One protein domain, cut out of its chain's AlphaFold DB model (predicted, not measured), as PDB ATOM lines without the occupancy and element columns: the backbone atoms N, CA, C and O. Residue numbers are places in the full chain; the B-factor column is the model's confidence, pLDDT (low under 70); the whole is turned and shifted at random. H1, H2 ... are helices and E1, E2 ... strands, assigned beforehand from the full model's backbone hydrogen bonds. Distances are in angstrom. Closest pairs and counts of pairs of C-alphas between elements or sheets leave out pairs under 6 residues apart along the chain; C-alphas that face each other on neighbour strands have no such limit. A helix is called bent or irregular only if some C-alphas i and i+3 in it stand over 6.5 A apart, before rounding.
ATOM      1  N   GLU A   2     227.724  85.489 179.447       37.88
ATOM      2  CA  GLU A   2     226.376  84.935 179.364       37.88
ATOM      3  C   GLU A   2     225.846  85.110 177.944       37.88
ATOM      4  O   GLU A   2     225.821  86.219 177.412       37.88
ATOM      5  N   THR A   3     225.460  84.002 177.319       37.12
ATOM      6  CA  THR A   3     224.722  84.022 176.061       37.12
ATOM      7  C   THR A   3     223.332  84.573 176.359       37.12
ATOM      8  O   THR A   3     222.475  83.874 176.896       37.12
ATOM      9  N   ILE A   4     223.142  85.855 176.057       42.59
ATOM     10  CA  ILE A   4     221.831  86.493 175.958       42.59
ATOM     11  C   ILE A   4     220.999  85.638 174.993       42.59
ATOM     12  O   ILE A   4     221.449  85.341 173.889       42.59
ATOM     13  N   ILE A   5     219.829  85.184 175.448       52.47
ATOM     14  CA  ILE A   5     218.890  84.355 174.681       52.47
ATOM     15  C   ILE A   5     218.398  85.190 173.489       52.47
ATOM     16  O   ILE A   5     217.470  85.986 173.617       52.47
ATOM     17  N   GLU A   6     219.066  85.058 172.343       46.41
ATOM     18  CA  GLU A   6     218.668  85.683 171.083       46.41
ATOM     19  C   GLU A   6     217.345  85.083 170.578       46.41
ATOM     20  O   GLU A   6     217.196  83.869 170.450       46.41
ATOM     21  N   SER A   7     216.395  85.988 170.318       49.81
ATOM     22  CA  SER A   7     215.143  85.849 169.559       49.81
ATOM     23  C   SER A   7     214.361  84.547 169.746       49.81
ATOM     24  O   SER A   7     214.534  83.564 169.024       49.81
ATOM     25  N   GLN A   8     213.391  84.578 170.655       57.84
ATOM     26  CA  GLN A   8     212.351  83.558 170.692       57.84
ATOM     27  C   GLN A   8     211.439  83.747 169.479       57.84
ATOM     28  O   GLN A   8     210.761  84.763 169.373       57.84
ATOM     29  N   ASN A   9     211.386  82.767 168.576       70.25
ATOM     30  CA  ASN A   9     210.483  82.766 167.411       70.25
ATOM     31  C   ASN A   9     209.009  82.499 167.794       70.25
ATOM     32  O   ASN A   9     208.237  81.952 167.007       70.25
ATOM     33  N   VAL A  10     208.618  82.821 169.026       83.62
ATOM     34  CA  VAL A  10     207.251  82.671 169.523       83.62
ATOM     35  C   VAL A  10     206.756  84.052 169.922       83.62
ATOM     36  O   VAL A  10     207.371  84.720 170.745       83.62
ATOM     37  N   GLU A  11     205.659  84.478 169.303       87.62
ATOM     38  CA  GLU A  11     204.997  85.742 169.615       87.62
ATOM     39  C   GLU A  11     204.407  85.736 171.030       87.62
ATOM     40  O   GLU A  11     203.998  84.688 171.542       87.62
ATOM     41  N   GLN A  12     204.320  86.927 171.629       91.88
ATOM     42  CA  GLN A  12     203.606  87.129 172.886       91.88
ATOM     43  C   GLN A  12     202.142  86.716 172.751       91.88
ATOM     44  O   GLN A  12     201.484  87.004 171.754       91.88
ATOM     45  N   PHE A  13     201.636  86.040 173.777       89.94
ATOM     46  CA  PHE A  13     200.252  85.595 173.856       89.94
ATOM     47  C   PHE A  13     199.726  85.785 175.276       89.94
ATOM     48  O   PHE A  13     200.487  85.719 176.247       89.94
ATOM     49  N   SER A  14     198.419  86.005 175.377       89.62
ATOM     50  CA  SER A  14     197.727  86.122 176.658       89.62
ATOM     51  C   SER A  14     197.299  84.744 177.160       89.62
ATOM     52  O   SER A  14     196.643  83.992 176.429       89.62
ATOM     53  N   VAL A  15     197.628  84.426 178.415       86.31
ATOM     54  CA  VAL A  15     197.175  83.197 179.091       86.31
ATOM     55  C   VAL A  15     195.714  83.274 179.541       86.31
ATOM     56  O   VAL A  15     195.149  82.263 179.956       86.31
ATOM     57  N   TYR A  16     195.099  84.452 179.435       85.31
ATOM     58  CA  TYR A  16     193.682  84.684 179.720       85.31
ATOM     59  C   TYR A  16     192.814  84.713 178.459       85.31
ATOM     60  O   TYR A  16     191.598  84.837 178.558       85.31
ATOM     61  N   SER A  17     193.418  84.606 177.270       87.06
ATOM     62  CA  SER A  17     192.660  84.566 176.019       87.06
ATOM     63  C   SER A  17     191.851  83.274 175.883       87.06
ATOM     64  O   SER A  17     192.329  82.188 176.225       87.06
ATOM     65  N   ASP A  18     190.653  83.377 175.304       89.94
ATOM     66  CA  ASP A  18     189.816  82.210 175.008       89.94
ATOM     67  C   ASP A  18     190.563  81.188 174.146       89.94
ATOM     68  O   ASP A  18     190.492  79.986 174.407       89.94
ATOM     69  N   ASP A  19     191.332  81.651 173.158       91.44
ATOM     70  CA  ASP A  19     192.134  80.766 172.314       91.44
ATOM     71  C   ASP A  19     193.151  79.966 173.137       91.44
ATOM     72  O   ASP A  19     193.216  78.742 173.014       91.44
ATOM     73  N   TYR A  20     193.894  80.614 174.040       90.12
ATOM     74  CA  TYR A  20     194.824  79.902 174.913       90.12
ATOM     75  C   TYR A  20     194.102  78.893 175.811       90.12
ATOM     76  O   TYR A  20     194.551  77.750 175.925       90.12
ATOM     77  N   LEU A  21     192.972  79.259 176.422       87.31
ATOM     78  CA  LEU A  21     192.247  78.363 177.329       87.31
ATOM     79  C   LEU A  21     191.784  77.079 176.627       87.31
ATOM     80  O   LEU A  21     191.914  75.994 177.208       87.31
ATOM     81  N   HIS A  22     191.340  77.176 175.372       91.56
ATOM     82  CA  HIS A  22     190.902  76.027 174.573       91.56
ATOM     83  C   HIS A  22     192.066  75.270 173.911       91.56
ATOM     84  O   HIS A  22     191.985  74.052 173.743       91.56
ATOM     85  N   ASN A  23     193.177  75.948 173.592       92.75
ATOM     86  CA  ASN A  23     194.287  75.396 172.804       92.75
ATOM     87  C   ASN A  23     195.636  75.313 173.552       92.75
ATOM     88  O   ASN A  23     196.674  75.088 172.924       92.75
ATOM     89  N   ARG A  24     195.665  75.438 174.889       92.81
ATOM     90  CA  ARG A  24     196.888  75.511 175.730       92.81
ATOM     91  C   ARG A  24     197.959  74.461 175.426       92.81
ATOM     92  O   ARG A  24     199.150  74.757 175.447       92.81
ATOM     93  N   TYR A  25     197.568  73.233 175.083       94.50
ATOM     94  CA  TYR A  25     198.528  72.170 174.767       94.50
ATOM     95  C   TYR A  25     199.299  72.428 173.462       94.50
ATOM     96  O   TYR A  25     200.477  72.065 173.371       94.50
ATOM     97  N   ASN A  26     198.683  73.112 172.489       94.62
ATOM     98  CA  ASN A  26     199.353  73.557 171.267       94.62
ATOM     99  C   ASN A  26     200.366  74.667 171.570       94.62
ATOM    100  O   ASN A  26     201.480  74.629 171.049       94.62
ATOM    101  N   TYR A  27     200.034  75.594 172.475       93.69
ATOM    102  CA  TYR A  27     200.983  76.593 172.977       93.69
ATOM    103  C   TYR A  27     202.182  75.931 173.662       93.69
ATOM    104  O   TYR A  27     203.325  76.213 173.303       93.69
ATOM    105  N   TYR A  28     201.952  74.970 174.565       94.31
ATOM    106  CA  TYR A  28     203.051  74.239 175.206       94.31
ATOM    107  C   TYR A  28     203.917  73.485 174.199       94.31
ATOM    108  O   TYR A  28     205.136  73.447 174.351       94.31
ATOM    109  N   LYS A  29     203.313  72.890 173.162       95.06
ATOM    110  CA  LYS A  29     204.067  72.237 172.087       95.06
ATOM    111  C   LYS A  29     204.946  73.239 171.336       95.06
ATOM    112  O   LYS A  29     206.143  73.001 171.218       95.06
ATOM    113  N   ARG A  30     204.382  74.368 170.894       93.56
ATOM    114  CA  ARG A  30     205.132  75.431 170.202       93.56
ATOM    115  C   ARG A  30     206.299  75.944 171.044       93.56
ATOM    116  O   ARG A  30     207.392  76.096 170.505       93.56
ATOM    117  N   LEU A  31     206.084  76.155 172.343       95.44
ATOM    118  CA  LEU A  31     207.137  76.567 173.271       95.44
ATOM    119  C   LEU A  31     208.226  75.499 173.402       95.44
ATOM    120  O   LEU A  31     209.393  75.806 173.198       95.44
ATOM    121  N   ARG A  32     207.884  74.228 173.638       95.38
ATOM    122  CA  ARG A  32     208.897  73.156 173.737       95.38
ATOM    123  C   ARG A  32     209.775  73.033 172.489       95.38
ATOM    124  O   ARG A  32     210.978  72.771 172.622       95.38
ATOM    125  N   ASP A  33     209.162  73.209 171.319       94.31
ATOM    126  CA  ASP A  33     209.809  73.060 170.017       94.31
ATOM    127  C   ASP A  33     210.701  74.270 169.677       94.31
ATOM    128  O   ASP A  33     211.797  74.079 169.156       94.31
ATOM    129  N   ASN A  34     210.270  75.498 170.001       93.94
ATOM    130  CA  ASN A  34     210.895  76.728 169.482       93.94
ATOM    131  C   ASN A  34     211.474  77.671 170.553       93.94
ATOM    132  O   ASN A  34     212.370  78.453 170.254       93.94
ATOM    133  N   ALA A  35     210.956  77.637 171.782       95.06
ATOM    134  CA  ALA A  35     211.309  78.554 172.870       95.06
ATOM    135  C   ALA A  35     211.065  77.891 174.246       95.06
ATOM    136  O   ALA A  35     210.124  78.250 174.957       95.06
ATOM    137  N   PRO A  36     211.855  76.867 174.628       93.75
ATOM    138  CA  PRO A  36     211.539  76.027 175.787       93.75
ATOM    139  C   PRO A  36     211.648  76.740 177.142       93.75
ATOM    140  O   PRO A  36     211.025  76.285 178.104       93.75
ATOM    141  N   VAL A  37     212.401  77.845 177.194       94.25
ATOM    142  CA  VAL A  37     212.491  78.791 178.314       94.25
ATOM    143  C   VAL A  37     212.035  80.148 177.800       94.25
ATOM    144  O   VAL A  37     212.810  80.792 177.109       94.25
ATOM    145  N   TYR A  38     210.799  80.562 178.076       94.06
ATOM    146  CA  TYR A  38     210.130  81.678 177.399       94.06
ATOM    147  C   TYR A  38     209.708  82.806 178.339       94.06
ATOM    148  O   TYR A  38     209.102  82.530 179.367       94.06
ATOM    149  N   TRP A  39     209.989  84.067 178.003       93.31
ATOM    150  CA  TRP A  39     209.507  85.204 178.799       93.31
ATOM    151  C   TRP A  39     208.102  85.614 178.351       93.31
ATOM    152  O   TRP A  39     207.913  86.073 177.223       93.31
ATOM    153  N   ASN A  40     207.119  85.470 179.244       90.38
ATOM    154  CA  ASN A  40     205.766  85.965 179.019       90.38
ATOM    155  C   ASN A  40     205.595  87.333 179.695       90.38
ATOM    156  O   ASN A  40     205.703  87.434 180.919       90.38
ATOM    157  N   GLU A  41     205.312  88.366 178.899       88.06
ATOM    158  CA  GLU A  41     205.198  89.747 179.394       88.06
ATOM    159  C   GLU A  41     203.979  89.953 180.303       88.06
ATOM    160  O   GLU A  41     204.076  90.639 181.317       88.06
ATOM    161  N   GLU A  42     202.842  89.326 179.978       83.81
ATOM    162  CA  GLU A  42     201.595  89.441 180.750       83.81
ATOM    163  C   GLU A  42     201.751  88.856 182.161       83.81
ATOM    164  O   GLU A  42     201.394  89.488 183.154       83.81
ATOM    165  N   MET A  43     202.363  87.677 182.262       81.56
ATOM    166  CA  MET A  43     202.658  87.002 183.527       81.56
ATOM    167  C   MET A  43     203.932  87.518 184.200       81.56
ATOM    168  O   MET A  43     204.224  87.121 185.332       81.56
ATOM    169  N   ARG A  44     204.719  88.351 183.504       84.50
ATOM    170  CA  ARG A  44     206.039  88.842 183.934       84.50
ATOM    171  C   ARG A  44     206.917  87.720 184.493       84.50
ATOM    172  O   ARG A  44     207.524  87.858 185.556       84.50
ATOM    173  N   SER A  45     206.903  86.576 183.815       86.31
ATOM    174  CA  SER A  45     207.475  85.328 184.319       86.31
ATOM    175  C   SER A  45     208.098  84.499 183.202       86.31
ATOM    176  O   SER A  45     207.641  84.508 182.059       86.31
ATOM    177  N   TRP A  46     209.122  83.724 183.566       90.88
ATOM    178  CA  TRP A  46     209.730  82.729 182.688       90.88
ATOM    179  C   TRP A  46     208.924  81.428 182.698       90.88
ATOM    180  O   TRP A  46     208.684  80.835 183.748       90.88
ATOM    181  N   PHE A  47     208.538  80.955 181.519       93.44
ATOM    182  CA  PHE A  47     207.900  79.666 181.297       93.44
ATOM    183  C   PHE A  47     208.956  78.637 180.927       93.44
ATOM    184  O   PHE A  47     209.653  78.788 179.929       93.44
ATOM    185  N   ILE A  48     209.040  77.563 181.704       93.81
ATOM    186  CA  ILE A  48     209.895  76.412 181.411       93.81
ATOM    187  C   ILE A  48     208.972  75.269 181.007       93.81
ATOM    188  O   ILE A  48     208.074  74.906 181.762       93.81
ATOM    189  N   THR A  49     209.148  74.733 179.799       95.06
ATOM    190  CA  THR A  49     208.143  73.836 179.193       95.06
ATOM    191  C   THR A  49     208.637  72.423 178.898       95.06
ATOM    192  O   THR A  49     207.819  71.540 178.621       95.06
ATOM    193  N   ARG A  50     209.951  72.175 178.956       95.19
ATOM    194  CA  ARG A  50     210.526  70.833 178.789       95.19
ATOM    195  C   ARG A  50     210.539  70.091 180.117       95.19
ATOM    196  O   ARG A  50     210.930  70.647 181.135       95.19
ATOM    197  N   TYR A  51     210.138  68.823 180.075       95.75
ATOM    198  CA  TYR A  51     210.066  67.963 181.255       95.75
ATOM    199  C   TYR A  51     211.406  67.898 181.999       95.75
ATOM    200  O   TYR A  51     211.445  68.182 183.190       95.75
ATOM    201  N   ASP A  52     212.501  67.622 181.283       94.94
ATOM    202  CA  ASP A  52     213.832  67.479 181.885       94.94
ATOM    203  C   ASP A  52     214.287  68.754 182.607       94.94
ATOM    204  O   ASP A  52     214.839  68.679 183.706       94.94
ATOM    205  N   ASP A  53     214.001  69.927 182.031       93.00
ATOM    206  CA  ASP A  53     214.305  71.216 182.652       93.00
ATOM    207  C   ASP A  53     213.460  71.420 183.917       93.00
ATOM    208  O   ASP A  53     214.003  71.713 184.982       93.00
ATOM    209  N   ILE A  54     212.141  71.203 183.834       94.12
ATOM    210  CA  ILE A  54     211.224  71.334 184.976       94.12
ATOM    211  C   ILE A  54     211.659  70.414 186.122       94.12
ATOM    212  O   ILE A  54     211.805  70.872 187.254       94.12
ATOM    213  N   THR A  55     211.899  69.132 185.847       94.12
ATOM    214  CA  THR A  55     212.295  68.154 186.868       94.12
ATOM    215  C   THR A  55     213.634  68.513 187.496       94.12
ATOM    216  O   THR A  55     213.740  68.517 188.724       94.12
ATOM    217  N   LYS A  56     214.634  68.876 186.683       91.75
ATOM    218  CA  LYS A  56     215.948  69.312 187.169       91.75
ATOM    219  C   LYS A  56     215.823  70.494 188.128       91.75
ATOM    220  O   LYS A  56     216.440  70.477 189.192       91.75
ATOM    221  N   TYR A  57     215.039  71.509 187.769       89.06
ATOM    222  CA  TYR A  57     214.921  72.706 188.596       89.06
ATOM    223  C   TYR A  57     214.026  72.516 189.826       89.06
ATOM    224  O   TYR A  57     214.368  73.036 190.882       89.06
ATOM    225  N   LEU A  58     212.933  71.747 189.733       88.50
ATOM    226  CA  LEU A  58     212.063  71.450 190.883       88.50
ATOM    227  C   LEU A  58     212.744  70.567 191.941       88.50
ATOM    228  O   LEU A  58     212.347  70.589 193.104       88.50
ATOM    229  N   GLN A  59     213.732  69.762 191.546       86.50
ATOM    230  CA  GLN A  59     214.515  68.927 192.465       86.50
ATOM    231  C   GLN A  59     215.767  69.631 193.005       86.50
ATOM    232  O   GLN A  59     216.314  69.204 194.025       86.50
ATOM    233  N   GLY A  60     216.234  70.670 192.313       84.06
ATOM    234  CA  GLY A  60     217.361  71.491 192.737       84.06
ATOM    235  C   GLY A  60     216.976  72.553 193.768       84.06
ATOM    236  O   GLY A  60     215.821  72.693 194.152       84.06
ATOM    237  N   ASP A  61     217.966  73.345 194.174       80.88
ATOM    238  CA  ASP A  61     217.792  74.485 195.088       80.88
ATOM    239  C   ASP A  61     217.848  75.832 194.325       80.88
ATOM    240  O   ASP A  61     218.167  76.876 194.889       80.88
ATOM    241  N   THR A  62     217.596  75.810 193.007       83.12
ATOM    242  CA  THR A  62     217.700  76.987 192.122       83.12
ATOM    243  C   THR A  62     216.559  77.980 192.328       83.12
ATOM    244  O   THR A  62     216.779  79.186 192.245       83.12
ATOM    245  N   PHE A  63     215.346  77.485 192.580       82.56
ATOM    246  CA  PHE A  63     214.170  78.320 192.796       82.56
ATOM    247  C   PHE A  63     213.789  78.342 194.274       82.56
ATOM    248  O   PHE A  63     213.821  77.315 194.948       82.56
ATOM    249  N   ILE A  64     213.419  79.526 194.755       82.12
ATOM    250  CA  ILE A  64     212.961  79.772 196.121       82.12
ATOM    251  C   ILE A  64     211.543  80.332 196.090       82.12
ATOM    252  O   ILE A  64     211.199  81.139 195.223       82.12
TER     253      ILE A  64
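What this domain is: This is residues 2 to 64 of the 218 residues of the protein "Biotin biosynthesis cytochrome P450" of Anoxybacillus sp. BCO1 (UniProt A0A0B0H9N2). A small two-strand hairpin, E1 and E2, lies between two helices: the longer, kinked H1 on one side and the shorter H2 beyond it on the other. A long stretch with no named element, residues 2 to 17, runs in from far off to reach H1, and the last residues, 58 to 64, stand free. The printed part has 63 residues, with the order H1, E1, E2, H2; the two strands are antiparallel and the class is mixed, helices and strands. It is only just compact, close to loose, with a radius of gyration of the C-alphas of 12.6 A and spans of 35 by 25 by 21 A.

How they stand to each other: Go past residues 2 to 17 to H1, residues 18 to 34, and on to E1, residues 37 to 40; their closest C-alphas are those of Leu 31 and Tyr 38, 7.2 A apart. E2, residues 45 to 48, makes a hairpin with E1, antiparallel at 149 degrees; look for N 38 and O 47 at 2.8 A and N 47 and O 38 at 2.7 A, within hydrogen-bond range. H1 and E2 are near each other, with 5 pairs of C-alphas within 10 A. Next comes H2, residues 51 to 59; the closest C-alphas of E2 and H2 are those of Ile 48 and Ile 54, 6.3 A apart. H2 is apart from H1 and from E1. Every O i to N i+4 pair is within hydrogen-bond range in H2, and 11 of 13 in H1.

Where its parts are: Find C-alpha 18 at (189.816, 82.210, 175.008); from there H1 runs 22.5 A to C-alpha 34. It is irregular, with C-alphas 22 and 25 8.5 A apart, and has a kink of 76 degrees near residue 25. E1 begins at C-alpha 37, at (212.491, 78.791, 178.314), and is 9.9 A long; E2 is 9.7 A long. H2 runs 12.1 A to C-alpha 59 at (214.515, 68.927, 192.465).

The domain as a whole: The C-alphas farthest apart are those of Glu 2 and Asp 18, 36.9 A. The printed part has no cut, and its links H1 to E1, E1 to E2 and E2 to H2 are tight. Look at residues 2 to 8 for low confidence, with pLDDT under 70; the mean of the printed part is 85.2.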